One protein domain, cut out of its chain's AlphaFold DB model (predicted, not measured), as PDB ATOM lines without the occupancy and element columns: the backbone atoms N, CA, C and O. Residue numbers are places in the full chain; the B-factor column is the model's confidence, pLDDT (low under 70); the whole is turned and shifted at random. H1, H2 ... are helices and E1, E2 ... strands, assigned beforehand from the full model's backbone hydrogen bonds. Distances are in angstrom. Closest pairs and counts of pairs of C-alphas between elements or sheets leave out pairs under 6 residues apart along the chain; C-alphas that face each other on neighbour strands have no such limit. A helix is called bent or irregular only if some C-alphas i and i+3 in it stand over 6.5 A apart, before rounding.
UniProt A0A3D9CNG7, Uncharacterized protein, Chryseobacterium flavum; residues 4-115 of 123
ATOM      1  N   ASP A   4     188.488 150.198 139.362       87.00
ATOM      2  CA  ASP A   4     188.693 150.406 137.924       87.00
ATOM      3  C   ASP A   4     188.245 149.197 137.094       87.00
ATOM      4  O   ASP A   4     187.609 149.352 136.052       87.00
ATOM      5  N   GLN A   5     188.471 147.983 137.602       87.31
ATOM      6  CA  GLN A   5     188.018 146.743 136.963       87.31
ATOM      7  C   GLN A   5     186.485 146.666 136.937       87.31
ATOM      8  O   GLN A   5     185.894 146.238 135.944       87.31
ATOM      9  N   PHE A   6     185.825 147.141 137.999       89.88
ATOM     10  CA  PHE A   6     184.364 147.223 138.052       89.88
ATOM     11  C   PHE A   6     183.810 148.215 137.019       89.88
ATOM     12  O   PHE A   6     182.877 147.879 136.291       89.88
ATOM     13  N   LYS A   7     184.418 149.402 136.891       90.25
ATOM     14  CA  LYS A   7     184.010 150.415 135.899       90.25
ATOM     15  C   LYS A   7     184.151 149.912 134.462       90.25
ATOM     16  O   LYS A   7     183.227 150.086 133.669       90.25
ATOM     17  N   ILE A   8     185.267 149.255 134.143       92.50
ATOM     18  CA  ILE A   8     185.509 148.674 132.813       92.50
ATOM     19  C   ILE A   8     184.475 147.582 132.509       92.50
ATOM     20  O   ILE A   8     183.873 147.578 131.435       92.50
ATOM     21  N   THR A   9     184.217 146.695 133.474       94.00
ATOM     22  CA  THR A   9     183.246 145.601 133.320       94.00
ATOM     23  C   THR A   9     181.827 146.132 133.111       94.00
ATOM     24  O   THR A   9     181.125 145.675 132.211       94.00
ATOM     25  N   MET A  10     181.418 147.140 133.886       94.50
ATOM     26  CA  MET A  10     180.115 147.794 133.734       94.50
ATOM     27  C   MET A  10     179.968 148.486 132.377       94.50
ATOM     28  O   MET A  10     178.920 148.365 131.746       94.50
ATOM     29  N   GLY A  11     181.011 149.170 131.897       95.25
ATOM     30  CA  GLY A  11     181.002 149.802 130.575       95.25
ATOM     31  C   GLY A  11     180.803 148.786 129.447       95.25
ATOM     32  O   GLY A  11     179.921 148.963 128.607       95.25
ATOM     33  N   LEU A  12     181.559 147.685 129.472       95.25
ATOM     34  CA  LEU A  12     181.401 146.577 128.523       95.25
ATOM     35  C   LEU A  12     179.992 145.977 128.578       95.25
ATOM     36  O   LEU A  12     179.365 145.788 127.536       95.25
ATOM     37  N   TRP A  13     179.474 145.722 129.779       96.19
ATOM     38  CA  TRP A  13     178.139 145.155 129.957       96.19
ATOM     39  C   TRP A  13     177.042 146.053 129.373       96.19
ATOM     40  O   TRP A  13     176.168 145.561 128.662       96.19
ATOM     41  N   ILE A  14     177.117 147.371 129.592       96.50
ATOM     42  CA  ILE A  14     176.160 148.338 129.031       96.50
ATOM     43  C   ILE A  14     176.183 148.302 127.500       96.50
ATOM     44  O   ILE A  14     175.124 148.245 126.876       96.50
ATOM     45  N   VAL A  15     177.371 148.295 126.887       96.38
ATOM     46  CA  VAL A  15     177.501 148.234 125.424       96.38
ATOM     47  C   VAL A  15     176.857 146.956 124.880       96.38
ATOM     48  O   VAL A  15     176.047 147.030 123.956       96.38
ATOM     49  N   TYR A  16     177.140 145.798 125.483       95.50
ATOM     50  CA  TYR A  16     176.513 144.535 125.082       95.50
ATOM     51  C   TYR A  16     174.992 144.546 125.261       95.50
ATOM     52  O   TYR A  16     174.278 144.070 124.380       95.50
ATOM     53  N   MET A  17     174.484 145.121 126.352       95.56
ATOM     54  CA  MET A  17     173.041 145.242 126.575       95.56
ATOM     55  C   MET A  17     172.366 146.128 125.527       95.56
ATOM     56  O   MET A  17     171.282 145.785 125.061       95.56
ATOM     57  N   ILE A  18     173.006 147.221 125.101       94.44
ATOM     58  CA  ILE A  18     172.489 148.074 124.020       94.44
ATOM     59  C   ILE A  18     172.393 147.283 122.711       94.44
ATOM     60  O   ILE A  18     171.342 147.307 122.072       94.44
ATOM     61  N   TYR A  19     173.443 146.549 122.328       93.00
ATOM     62  CA  TYR A  19     173.408 145.708 121.125       93.00
ATOM     63  C   TYR A  19     172.344 144.613 121.214       93.00
ATOM     64  O   TYR A  19     171.619 144.389 120.247       93.00
ATOM     65  N   PHE A  20     172.213 143.968 122.372       89.44
ATOM     66  CA  PHE A  20     171.197 142.947 122.606       89.44
ATOM     67  C   PHE A  20     169.777 143.510 122.477       89.44
ATOM     68  O   PHE A  20     168.943 142.925 121.790       89.44
ATOM     69  N   LEU A  21     169.508 144.669 123.082       88.38
ATOM     70  CA  LEU A  21     168.228 145.367 122.946       88.38
ATOM     71  C   LEU A  21     167.962 145.752 121.488       88.38
ATOM     72  O   LEU A  21     166.840 145.598 121.010       88.38
ATOM     73  N   PHE A  22     168.982 146.217 120.764       85.69
ATOM     74  CA  PHE A  22     168.847 146.558 119.353       85.69
ATOM     75  C   PHE A  22     168.504 145.323 118.508       85.69
ATOM     76  O   PHE A  22     167.531 145.354 117.757       85.69
ATOM     77  N   ASP A  23     169.213 144.204 118.672       83.06
ATOM     78  CA  ASP A  23     168.861 142.969 117.959       83.06
ATOM     79  C   ASP A  23     167.440 142.518 118.325       83.06
ATOM     80  O   ASP A  23     166.628 142.230 117.448       83.06
ATOM     81  N   LEU A  24     167.075 142.572 119.609       83.12
ATOM     82  CA  LEU A  24     165.752 142.169 120.075       83.12
ATOM     83  C   LEU A  24     164.621 143.009 119.461       83.12
ATOM     84  O   LEU A  24     163.603 142.449 119.064       83.12
ATOM     85  N   PHE A  25     164.770 144.333 119.363       75.12
ATOM     86  CA  PHE A  25     163.707 145.201 118.842       75.12
ATOM     87  C   PHE A  25     163.652 145.260 117.314       75.12
ATOM     88  O   PHE A  25     162.558 145.345 116.749       75.12
ATOM     89  N   PHE A  26     164.796 145.219 116.632       69.81
ATOM     90  CA  PHE A  26     164.855 145.391 115.178       69.81
ATOM     91  C   PHE A  26     164.722 144.076 114.405       69.81
ATOM     92  O   PHE A  26     164.315 144.099 113.243       69.81
ATOM     93  N   ARG A  27     164.992 142.927 115.035       69.75
ATOM     94  CA  ARG A  27     164.843 141.607 114.404       69.75
ATOM     95  C   ARG A  27     163.405 141.087 114.398       69.75
ATOM     96  O   ARG A  27     163.112 140.122 113.693       69.75
ATOM     97  N   ILE A  28     162.493 141.707 115.154       66.06
ATOM     98  CA  ILE A  28     161.085 141.291 115.179       66.06
ATOM     99  C   ILE A  28     160.470 141.527 113.791       66.06
ATOM    100  O   ILE A  28     160.458 142.663 113.306       66.06
ATOM    101  N   PRO A  29     159.917 140.481 113.147       64.38
ATOM    102  CA  PRO A  29     159.321 140.617 111.831       64.38
ATOM    103  C   PRO A  29     158.137 141.579 111.899       64.38
ATOM    104  O   PRO A  29     157.228 141.436 112.721       64.38
ATOM    105  N   VAL A  30     158.153 142.570 111.011       67.88
ATOM    106  CA  VAL A  30     157.062 143.529 110.845       67.88
ATOM    107  C   VAL A  30     155.798 142.767 110.458       67.88
ATOM    108  O   VAL A  30     155.771 142.098 109.427       67.88
ATOM    109  N   LYS A  31     154.735 142.892 111.256       79.00
ATOM    110  CA  LYS A  31     153.430 142.300 110.942       79.00
ATOM    111  C   LYS A  31     152.511 143.355 110.338       79.00
ATOM    112  O   LYS A  31     152.461 144.488 110.819       79.00
ATOM    113  N   TYR A  32     151.756 142.977 109.314       80.62
ATOM    114  CA  TYR A  32     150.723 143.821 108.715       80.62
ATOM    115  C   TYR A  32     149.349 143.283 109.104       80.62
ATOM    116  O   TYR A  32     149.101 142.085 109.011       80.62
ATOM    117  N   ILE A  33     148.474 144.165 109.578       82.06
ATOM    118  CA  ILE A  33     147.102 143.831 109.962       82.06
ATOM    119  C   ILE A  33     146.171 144.546 108.994       82.06
ATOM    120  O   ILE A  33     146.150 145.777 108.938       82.06
ATOM    121  N   PHE A  34     145.405 143.766 108.242       81.50
ATOM    122  CA  PHE A  34     144.381 144.259 107.330       81.50
ATOM    123  C   PHE A  34     143.040 144.232 108.066       81.50
ATOM    124  O   PHE A  34     142.485 143.164 108.311       81.50
ATOM    125  N   ASN A  35     142.536 145.400 108.472       79.25
ATOM    126  CA  ASN A  35     141.262 145.496 109.180       79.25
ATOM    127  C   ASN A  35     140.123 145.772 108.187       79.25
ATOM    128  O   ASN A  35     140.049 146.864 107.621       79.25
ATOM    129  N   LYS A  36     139.223 144.794 108.005       76.25
ATOM    130  CA  LYS A  36     138.064 144.899 107.100       76.25
ATOM    131  C   LYS A  36     137.034 145.936 107.562       76.25
ATOM    132  O   LYS A  36     136.427 146.586 106.720       76.25
ATOM    133  N   SER A  37     136.857 146.109 108.876       75.31
ATOM    134  CA  SER A  37     135.854 147.026 109.444       75.31
ATOM    135  C   SER A  37     136.213 148.487 109.167       75.31
ATOM    136  O   SER A  37     135.430 149.245 108.603       75.31
ATOM    137  N   GLU A  38     137.455 148.862 109.473       76.06
ATOM    138  CA  GLU A  38     137.943 150.234 109.296       76.06
ATOM    139  C   GLU A  38     138.473 150.513 107.884       76.06
ATOM    140  O   GLU A  38     138.852 151.646 107.584       76.06
ATOM    141  N   LYS A  39     138.548 149.485 107.025       81.94
ATOM    142  CA  LYS A  39     139.158 149.540 105.685       81.94
ATOM    143  C   LYS A  39     140.575 150.127 105.717       81.94
ATOM    144  O   LYS A  39     140.943 150.960 104.889       81.94
ATOM    145  N   CYS A  40     141.369 149.736 106.715       82.75
ATOM    146  CA  CYS A  40     142.695 150.293 106.976       82.75
ATOM    147  C   CYS A  40     143.748 149.200 107.177       82.75
ATOM    148  O   CYS A  40     143.492 148.153 107.774       82.75
ATOM    149  N   ILE A  41     144.960 149.481 106.703       83.12
ATOM    150  CA  ILE A  41     146.144 148.640 106.874       83.12
ATOM    151  C   ILE A  41     146.979 149.223 108.006       83.12
ATOM    152  O   ILE A  41     147.370 150.393 107.964       83.12
ATOM    153  N   TYR A  42     147.286 148.401 109.002       82.81
ATOM    154  CA  TYR A  42     148.125 148.760 110.138       82.81
ATOM    155  C   TYR A  42     149.452 148.010 110.080       82.81
ATOM    156  O   TYR A  42     149.495 146.818 109.787       82.81
ATOM    157  N   ARG A  43     150.543 148.701 110.407       82.19
ATOM    158  CA  ARG A  43     151.854 148.090 110.635       82.19
ATOM    159  C   ARG A  43     152.038 147.887 112.133       82.19
ATOM    160  O   ARG A  43     151.963 148.854 112.889       82.19
ATOM    161  N   LYS A  44     152.295 146.653 112.556       78.44
ATOM    162  CA  LYS A  44     152.571 146.282 113.945       78.44
ATOM    163  C   LYS A  44     154.031 145.855 114.070       78.44
ATOM    164  O   LYS A  44     154.441 144.848 113.496       78.44
ATOM    165  N   LEU A  45     154.798 146.652 114.809       69.62
ATOM    166  CA  LEU A  45     156.153 146.305 115.250       69.62
ATOM    167  C   LEU A  45     156.140 146.112 116.774       69.62
ATOM    168  O   LEU A  45     156.252 144.995 117.257       69.62
ATOM    169  N   LEU A  46     155.853 147.192 117.503       67.31
ATOM    170  CA  LEU A  46     155.549 147.202 118.944       67.31
ATOM    171  C   LEU A  46     154.233 147.948 119.197       67.31
ATOM    172  O   LEU A  46     153.358 147.467 119.908       67.31
ATOM    173  N   LEU A  47     154.052 149.076 118.503       66.38
ATOM    174  CA  LEU A  47     152.796 149.813 118.387       66.38
ATOM    175  C   LEU A  47     152.186 149.599 116.998       66.38
ATOM    176  O   LEU A  47     152.905 149.494 115.999       66.38
ATOM    177  N   SER A  48     150.858 149.535 116.932       74.44
ATOM    178  CA  SER A  48     150.109 149.518 115.675       74.44
ATOM    179  C   SER A  48     150.000 150.935 115.123       74.44
ATOM    180  O   SER A  48     149.301 151.773 115.690       74.44
ATOM    181  N   ARG A  49     150.667 151.210 114.000       80.81
ATOM    182  CA  ARG A  49     150.557 152.493 113.294       80.81
ATOM    183  C   ARG A  49     149.776 152.310 111.999       80.81
ATOM    184  O   ARG A  49     150.083 151.408 111.218       80.81
ATOM    185  N   LYS A  50     148.785 153.173 111.758       82.62
ATOM    186  CA  LYS A  50     148.033 153.204 110.495       82.62
ATOM    187  C   LYS A  50     148.982 153.513 109.338       82.62
ATOM    188  O   LYS A  50     149.723 154.495 109.390       82.62
ATOM    189  N   LEU A  51     148.963 152.663 108.318       84.12
ATOM    190  CA  LEU A  51     149.841 152.740 107.155       84.12
ATOM    191  C   LEU A  51     149.141 153.426 105.979       84.12
ATOM    192  O   LEU A  51     149.630 154.435 105.470       84.12
ATOM    193  N   MET A  52     147.993 152.880 105.569       83.38
ATOM    194  CA  MET A  52     147.167 153.377 104.465       83.38
ATOM    195  C   MET A  52     145.727 152.851 104.565       83.38
ATOM    196  O   MET A  52     145.459 151.903 105.305       83.38
ATOM    197  N   SER A  53     144.804 153.490 103.844       85.50
ATOM    198  CA  SER A  53     143.443 152.981 103.614       85.50
ATOM    199  C   SER A  53     143.446 151.921 102.506       85.50
ATOM    200  O   SER A  53     144.351 151.914 101.673       85.50
ATOM    201  N   PHE A  54     142.430 151.063 102.470       83.75
ATOM    202  CA  PHE A  54     142.220 150.068 101.411       83.75
ATOM    203  C   PHE A  54     142.069 150.716 100.028       83.75
ATOM    204  O   PHE A  54     142.666 150.242  99.073       83.75
ATOM    205  N   ASP A  55     141.370 151.851  99.940       80.75
ATOM    206  CA  ASP A  55     141.169 152.591  98.681       80.75
ATOM    207  C   ASP A  55     142.478 153.157  98.094       80.75
ATOM    208  O   ASP A  55     142.652 153.306  96.886       80.75
ATOM    209  N   GLU A  56     143.452 153.448  98.960       81.62
ATOM    210  CA  GLU A  56     144.747 153.988  98.547       81.62
ATOM    211  C   GLU A  56     145.791 152.897  98.262       81.62
ATOM    212  O   GLU A  56     146.919 153.222  97.866       81.62
ATOM    213  N   MET A  57     145.450 151.631  98.512       85.06
ATOM    214  CA  MET A  57     146.354 150.499  98.375       85.06
ATOM    215  C   MET A  57     146.565 150.155  96.902       85.06
ATOM    216  O   MET A  57     145.636 150.107  96.105       85.06
ATOM    217  N   THR A  58     147.812 149.870  96.552       83.94
ATOM    218  CA  THR A  58     148.206 149.286  95.266       83.94
ATOM    219  C   THR A  58     149.143 148.125  95.538       83.94
ATOM    220  O   THR A  58     149.952 148.209  96.465       83.94
ATOM    221  N   TYR A  59     149.027 147.044  94.771       84.38
ATOM    222  CA  TYR A  59     149.974 145.935  94.815       84.38
ATOM    223  C   TYR A  59     150.846 145.967  93.560       84.38
ATOM    224  O   TYR A  59     150.386 146.365  92.490       84.38
ATOM    225  N   PHE A  60     152.106 145.575  93.695       84.88
ATOM    226  CA  PHE A  60     153.020 145.420  92.571       84.88
ATOM    227  C   PHE A  60     154.076 144.367  92.887       84.88
ATOM    228  O   PHE A  60     154.408 144.103  94.047       84.88
ATOM    229  N   VAL A  61     154.592 143.759  91.825       84.81
ATOM    230  CA  VAL A  61     155.698 142.809  91.891       84.81
ATOM    231  C   VAL A  61     156.975 143.580  91.601       84.81
ATOM    232  O   VAL A  61     157.103 144.192  90.542       84.81
ATOM    233  N   ASN A  62     157.898 143.579  92.557       82.69
ATOM    234  CA  ASN A  62     159.237 144.103  92.338       82.69
ATOM    235  C   ASN A  62     160.117 142.964  91.844       82.69
ATOM    236  O   ASN A  62     160.335 141.996  92.575       82.69
ATOM    237  N   ASP A  63     160.610 143.103  90.618       80.44
ATOM    238  CA  ASP A  63     161.591 142.202  90.030       80.44
ATOM    239  C   ASP A  63     163.000 142.725  90.333       80.44
ATOM    240  O   ASP A  63     163.391 143.816  89.908       80.44
ATOM    241  N   GLU A  64     163.756 141.970  91.122       77.75
ATOM    242  CA  GLU A  64     165.190 142.172  91.283       77.75
ATOM    243  C   GLU A  64     165.899 141.136  90.407       77.75
ATOM    244  O   GLU A  64     165.426 140.022  90.252       77.75
ATOM    245  N   ARG A  65     167.066 141.464  89.840       72.12
ATOM    246  CA  ARG A  65     167.759 140.680  88.786       72.12
ATOM    247  C   ARG A  65     167.920 139.154  89.011       72.12
ATOM    248  O   ARG A  65     168.346 138.472  88.088       72.12
ATOM    249  N   CYS A  66     167.651 138.621  90.206       68.00
ATOM    250  CA  CYS A  66     167.753 137.202  90.566       68.00
ATOM    251  C   CYS A  66     166.466 136.618  91.210       68.00
ATOM    252  O   CYS A  66     166.487 135.511  91.760       68.00
ATOM    253  N   GLY A  67     165.344 137.342  91.174       79.00
ATOM    254  CA  GLY A  67     164.102 136.958  91.843       79.00
ATOM    255  C   GLY A  67     163.247 138.150  92.264       79.00
ATOM    256  O   GLY A  67     163.678 139.298  92.257       79.00
ATOM    257  N   TYR A  68     162.019 137.870  92.673       84.31
ATOM    258  CA  TYR A  68     160.994 138.887  92.860       84.31
ATOM    259  C   TYR A  68     160.277 138.750  94.198       84.31
ATOM    260  O   TYR A  68     160.369 137.746  94.912       84.31
ATOM    261  N   TYR A  69     159.569 139.808  94.571       86.19
ATOM    262  CA  TYR A  69     158.716 139.829  95.751       86.19
ATOM    263  C   TYR A  69     157.503 140.724  95.530       86.19
ATOM    264  O   TYR A  69     157.531 141.702  94.778       86.19
ATOM    265  N   TYR A  70     156.434 140.403  96.247       85.88
ATOM    266  CA  TYR A  70     155.211 141.180  96.275       85.88
ATOM    267  C   TYR A  70     155.342 142.305  97.295       85.88
ATOM    268  O   TYR A  70     155.747 142.105  98.451       85.88
ATOM    269  N   SER A  71     154.969 143.500  96.855       86.31
ATOM    270  CA  SER A  71     154.945 144.706  97.667       86.31
ATOM    271  C   SER A  71     153.604 145.407  97.546       86.31
ATOM    272  O   SER A  71     152.925 145.342  96.523       86.31
ATOM    273  N   ILE A  72     153.237 146.106  98.614       87.62
ATOM    274  CA  ILE A  72     152.083 146.994  98.654       87.62
ATOM    275  C   ILE A  72     152.586 148.420  98.788       87.62
ATOM    276  O   ILE A  72     153.533 148.694  99.526       87.62
ATOM    277  N   GLY A  73     151.947 149.352  98.108       85.50
ATOM    278  CA  GLY A  73     152.293 150.757  98.210       85.50
ATOM    279  C   GLY A  73     151.085 151.659  98.134       85.50
ATOM    280  O   GLY A  73     149.974 151.237  97.812       85.50
ATOM    281  N   LYS A  74     151.314 152.929  98.454       86.25
ATOM    282  CA  LYS A  74     150.279 153.957  98.360       86.25
ATOM    283  C   LYS A  74     150.199 154.474  96.924       86.25
ATOM    284  O   LYS A  74     151.186 155.037  96.459       86.25
ATOM    285  N   LYS A  75     149.032 154.401  96.274       83.06
ATOM    286  CA  LYS A  75     148.801 154.758  94.853       83.06
ATOM    287  C   LYS A  75     149.505 156.040  94.383       83.06
ATOM    288  O   LYS A  75     150.115 156.064  93.324       83.06
ATOM    289  N   ARG A  76     149.442 157.114  95.180       78.81
ATOM    290  CA  ARG A  76     150.052 158.415  94.836       78.81
ATOM    291  C   ARG A  76     151.574 158.480  95.044       78.81
ATOM    292  O   ARG A  76     152.230 159.251  94.361       78.81
ATOM    293  N   ASN A  77     152.139 157.671  95.949       81.25
ATOM    294  CA  ASN A  77     153.562 157.698  96.328       81.25
ATOM    295  C   ASN A  77     154.168 156.282  96.344       81.25
ATOM    296  O   ASN A  77     154.893 155.928  97.276       81.25
ATOM    297  N   GLN A  78     153.857 155.459  95.344       77.19
ATOM    298  CA  GLN A  78     154.191 154.029  95.345       77.19
ATOM    299  C   GLN A  78     155.700 153.752  95.443       77.19
ATOM    300  O   GLN A  78     156.103 152.840  96.154       77.19
ATOM    301  N   PHE A  79     156.540 154.593  94.830       75.06
ATOM    302  CA  PHE A  79     157.998 154.430  94.851       75.06
ATOM    303  C   PHE A  79     158.623 154.754  96.214       75.06
ATOM    304  O   PHE A  79     159.570 154.097  96.628       75.06
ATOM    305  N   VAL A  80     158.064 155.731  96.937       76.88
ATOM    306  CA  VAL A  80     158.578 156.165  98.249       76.88
ATOM    307  C   VAL A  80     157.967 155.348  99.387       76.88
ATOM    308  O   VAL A  80     158.625 155.058 100.380       76.88
ATOM    309  N   LYS A  81     156.686 154.990  99.269       79.75
ATOM    310  CA  LYS A  81     155.924 154.261 100.288       79.75
ATOM    311  C   LYS A  81     155.578 152.866  99.785       79.75
ATOM    312  O   LYS A  81     154.395 152.538  99.683       79.75
ATOM    313  N   ASN A  82     156.612 152.087  99.477       83.06
ATOM    314  CA  ASN A  82     156.510 150.658  99.205       83.06
ATOM    315  C   ASN A  82     156.772 149.846 100.481       83.06
ATOM    316  O   ASN A  82     157.591 150.218 101.321       83.06
ATOM    317  N   TYR A  83     156.042 148.750 100.640       84.75
ATOM    318  CA  TYR A  83     156.145 147.849 101.776       84.75
ATOM    319  C   TYR A  83     156.093 146.417 101.273       84.75
ATOM    320  O   TYR A  83     155.091 145.979 100.713       84.75
ATOM    321  N   ARG A  84     157.174 145.680 101.499       85.12
ATOM    322  CA  ARG A  84     157.263 144.266 101.153       85.12
ATOM    323  C   ARG A  84     156.284 143.441 101.992       85.12
ATOM    324  O   ARG A  84     156.296 143.542 103.218       85.12
ATOM    325  N   ILE A  85     155.477 142.613 101.331       85.62
ATOM    326  CA  ILE A  85     154.491 141.729 101.980       85.62
ATOM    327  C   ILE A  85     154.793 140.242 101.808       85.62
ATOM    328  O   ILE A  85     154.204 139.427 102.518       85.62
ATOM    329  N   SER A  86     155.694 139.876 100.895       84.00
ATOM    330  CA  SER A  86     156.093 138.488 100.675       84.00
ATOM    331  C   SER A  86     157.568 138.242 100.962       84.00
ATOM    332  O   SER A  86     158.401 139.155 100.961       84.00
ATOM    333  N   ASN A  87     157.903 136.964 101.119       84.69
ATOM    334  CA  ASN A  87     159.284 136.502 101.055       84.69
ATOM    335  C   ASN A  87     159.861 136.663  99.640       84.69
ATOM    336  O   ASN A  87     159.173 137.080  98.709       84.69
ATOM    337  N   TYR A  88     161.163 136.408  99.508       84.94
ATOM    338  CA  TYR A  88     161.840 136.414  98.214       84.94
ATOM    339  C   TYR A  88     161.501 135.127  97.474       84.94
ATOM    340  O   TYR A  88     161.673 134.044  98.040       84.94
ATOM    341  N   PHE A  89     161.053 135.254  96.232       86.12
ATOM    342  CA  PHE A  89     160.788 134.126  95.355       86.12
ATOM    343  C   PHE A  89     161.810 134.119  94.221       86.12
ATOM    344  O   PHE A  89     162.090 135.140  93.599       86.12
ATOM    345  N   SER A  90     162.403 132.955  93.980       82.69
ATOM    346  CA  SER A  90     163.272 132.699  92.835       82.69
ATOM    347  C   SER A  90     162.530 131.888  91.774       82.69
ATOM    348  O   SER A  90     161.532 131.238  92.072       82.69
ATOM    349  N   GLY A  91     163.065 131.821  90.554       81.00
ATOM    350  CA  GLY A  91     162.513 130.989  89.471       81.00
ATOM    351  C   GLY A  91     162.699 129.470  89.645       81.00
ATOM    352  O   GLY A  91     162.596 128.715  88.684       81.00
ATOM    353  N   SER A  92     163.033 128.992  90.847       84.94
ATOM    354  CA  SER A  92     163.227 127.561  91.117       84.94
ATOM    355  C   SER A  92     161.898 126.842  91.382       84.94
ATOM    356  O   SER A  92     160.996 127.407  91.996       84.94
ATOM    357  N   LYS A  93     161.783 125.553  91.021       85.38
ATOM    358  CA  LYS A  93     160.553 124.752  91.238       85.38
ATOM    359  C   LYS A  93     160.075 124.734  92.700       85.38
ATOM    360  O   LYS A  93     158.879 124.782  92.964       85.38
ATOM    361  N   ALA A  94     161.007 124.670  93.653       86.31
ATOM    362  CA  ALA A  94     160.684 124.698  95.082       86.31
ATOM    363  C   ALA A  94     160.235 126.090  95.564       86.31
ATOM    364  O   ALA A  94     159.504 126.206  96.543       86.31
ATOM    365  N   SER A  95     160.689 127.156  94.904       84.88
ATOM    366  CA  SER A  95     160.210 128.508  95.175       84.88
ATOM    367  C   SER A  95     158.829 128.749  94.573       84.88
ATOM    368  O   SER A  95     157.989 129.283  95.283       84.88
ATOM    369  N   GLY A  96     158.568 128.280  93.347       85.12
ATOM    370  CA  GLY A  96     157.249 128.399  92.709       85.12
ATOM    371  C   GLY A  96     156.133 127.777  93.551       85.12
ATOM    372  O   GLY A  96     155.143 128.431  93.833       85.12
ATOM    373  N   ARG A  97     156.349 126.580  94.118       88.31
ATOM    374  CA  ARG A  97     155.376 125.973  95.052       88.31
ATOM    375  C   ARG A  97     155.049 126.859  96.262       88.31
ATOM    376  O   ARG A  97     153.893 126.977  96.644       88.31
ATOM    377  N   ARG A  98     156.069 127.485  96.862       86.62
ATOM    378  CA  ARG A  98     155.894 128.390  98.014       86.62
ATOM    379  C   ARG A  98     155.222 129.701  97.617       86.62
ATOM    380  O   ARG A  98     154.554 130.320  98.440       86.62
ATOM    381  N   GLU A  99     155.446 130.145  96.389       88.19
ATOM    382  CA  GLU A  99     154.773 131.302  95.814       88.19
ATOM    383  C   GLU A  99     153.290 131.010  95.594       88.19
ATOM    384  O   GLU A  99     152.464 131.791  96.053       88.19
ATOM    385  N   ASP A 100     152.947 129.868  94.996       87.50
ATOM    386  CA  ASP A 100     151.558 129.451  94.773       87.50
ATOM    387  C   ASP A 100     150.787 129.352  96.097       87.50
ATOM    388  O   ASP A 100     149.680 129.884  96.227       87.50
ATOM    389  N   GLU A 101     151.398 128.735  97.115       89.25
ATOM    390  CA  GLU A 101     150.856 128.681  98.477       89.25
ATOM    391  C   GLU A 101     150.650 130.088  99.057       89.25
ATOM    392  O   GLU A 101     149.587 130.390  99.598       89.25
ATOM    393  N   TYR A 102     151.632 130.980  98.910       87.88
ATOM    394  CA  TYR A 102     151.519 132.363  99.372       87.88
ATOM    395  C   TYR A 102     150.397 133.125  98.656       87.88
ATOM    396  O   TYR A 102     149.634 133.855  99.294       87.88
ATOM    397  N   ILE A 103     150.282 132.969  97.338       86.69
ATOM    398  CA  ILE A 103     149.262 133.648  96.540       86.69
ATOM    399  C   ILE A 103     147.874 133.200  96.997       86.69
ATOM    400  O   ILE A 103     147.030 134.041  97.316       86.69
ATOM    401  N   LYS A 104     147.665 131.885  97.085       87.62
ATOM    402  CA  LYS A 104     146.368 131.292  97.405       87.62
ATOM    403  C   LYS A 104     145.938 131.550  98.848       87.62
ATOM    404  O   LYS A 104     144.800 131.944  99.082       87.62
ATOM    405  N   GLU A 105     146.836 131.344  99.806       87.25
ATOM    406  CA  GLU A 105     146.496 131.372 101.234       87.25
ATOM    407  C   GLU A 105     146.587 132.776 101.847       87.25
ATOM    408  O   GLU A 105     145.972 133.045 102.879       87.25
ATOM    409  N   ILE A 106     147.360 133.690 101.246       86.12
ATOM    410  CA  ILE A 106     147.625 135.016 101.828       86.12
ATOM    411  C   ILE A 106     147.212 136.136 100.876       86.12
ATOM    412  O   ILE A 106     146.412 136.993 101.260       86.12
ATOM    413  N   LEU A 107     147.737 136.163  99.649       85.25
ATOM    414  CA  LEU A 107     147.545 137.311  98.757       85.25
ATOM    415  C   LEU A 107     146.085 137.457  98.310       85.25
ATOM    416  O   LEU A 107     145.528 138.551  98.408       85.25
ATOM    417  N   TYR A 108     145.448 136.374  97.865       86.44
ATOM    418  CA  TYR A 108     144.056 136.392  97.409       86.44
ATOM    419  C   TYR A 108     143.071 136.788  98.514       86.44
ATOM    420  O   TYR A 108     142.312 137.734  98.289       86.44
ATOM    421  N   PRO A 109     143.099 136.195  99.725       85.31
ATOM    422  CA  PRO A 109     142.244 136.649 100.819       85.31
ATOM    423  C   PRO A 109     142.417 138.135 101.146       85.31
ATOM    424  O   PRO A 109     141.432 138.826 101.411       85.31
ATOM    425  N   VAL A 110     143.650 138.652 101.095       84.56
ATOM    426  CA  VAL A 110     143.929 140.078 101.317       84.56
ATOM    427  C   VAL A 110     143.328 140.938 100.207       84.56
ATOM    428  O   VAL A 110     142.659 141.925 100.507       84.56
ATOM    429  N   LEU A 111     143.516 140.571  98.939       83.25
ATOM    430  CA  LEU A 111     142.964 141.310  97.800       83.25
ATOM    431  C   LEU A 111     141.429 141.323  97.823       83.25
ATOM    432  O   LEU A 111     140.832 142.393  97.682       83.25
ATOM    433  N   ILE A 112     140.797 140.182  98.110       84.19
ATOM    434  CA  ILE A 112     139.340 140.067  98.278       84.19
ATOM    435  C   ILE A 112     138.861 140.952  99.435       84.19
ATOM    436  O   ILE A 112     137.875 141.677  99.296       84.19
ATOM    437  N   ALA A 113     139.562 140.946 100.574       80.44
ATOM    438  CA  ALA A 113     139.208 141.780 101.722       80.44
ATOM    439  C   ALA A 113     139.294 143.286 101.418       80.44
ATOM    440  O   ALA A 113     138.530 144.071 101.985       80.44
ATOM    441  N   VAL A 114     140.205 143.677 100.526       78.75
ATOM    442  CA  VAL A 114     140.408 145.061 100.077       78.75
ATOM    443  C   VAL A 114     139.442 145.444  98.945       78.75
ATOM    444  O   VAL A 114     139.223 146.630  98.710       78.75
ATOM    445  N   GLY A 115     138.789 144.467  98.307       75.50
ATOM    446  CA  GLY A 115     137.837 144.681  97.214       75.50
ATOM    447  C   GLY A 115     138.484 144.725  95.829       75.50
ATOM    448  O   GLY A 115     137.880 145.248  94.895       75.50
TER     449      GLY A 115
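Overview. This is residues 4 to 115 of the 123 residues of an uncharacterized protein of Chryseobacterium flavum (UniProt A0A3D9CNG7). A long helix, H1, sticks out with residues 4 to 24 from a small body of two three-stranded sheets and a second helix, H2. H2 is on one face of the sheet E4 E5 E6 but lies beside its strands, only just over none of them, and its residues 110 to 114 reach the sheet E1 E2 E3. The printed part has 112 residues with two named helices and six named strands, in the order H1 E1 E2 E3 E4 E5 E6 H2; both sheets are antiparallel and the class is mixed. The whole is only just loose, close to extended, with a radius of gyration of the C-alphas of 19.5 A and spans of 65 by 39 by 25 A.

Arrangement. H1, residues 4 to 26, has every O i to N i+4 pair within hydrogen-bond range. E1, residues 31 to 35, E2, residues 40 to 44, and E3, residues 48 to 53, form a meander, each strand the antiparallel neighbour of the one before; N 33 and O 42 are 2.9 A apart, N 43 and O 49 2.9 A. E4, residues 57 to 64, E5, residues 67 to 74, and E6, residues 82 to 84, form another; N 60 and O 71 are 3.0 A apart, N 72 and O 83 2.8 A. The closest C-alphas of E3 and E5, Met 52 and Lys 74, are 6.9 A apart. H2, residues 93 to 114, is on one face of the sheet E4 E5 E6, two layers, at a height over the sheet of 9.6 A. Its closest C-alphas with E1, Val 110 and Phe 34, are 7.3 A apart. H2 has a kink of 33 degrees near residue 102, is only just irregular, with C-alphas 105 and 108 6.8 A apart, and has 15 of 18 such O to N pairs within range. H1 and H2 are apart.

Along the chain. H1 begins at C-alpha 4 (188.693, 150.406, 137.924) and is 33.3 A long. E4 and E5 measure 21.8 A and 22.9 A. H2, 29.9 A long, ends at C-alpha 114 (140.408, 145.061, 100.077).

Size, cuts and confidence. The C-alphas farthest apart, of Asp 4 and Gly 115, are 65.4 A apart. The printed part has no cut and no long link. Residues 26 to 30, 45 to 47 and 66 have pLDDT under 70.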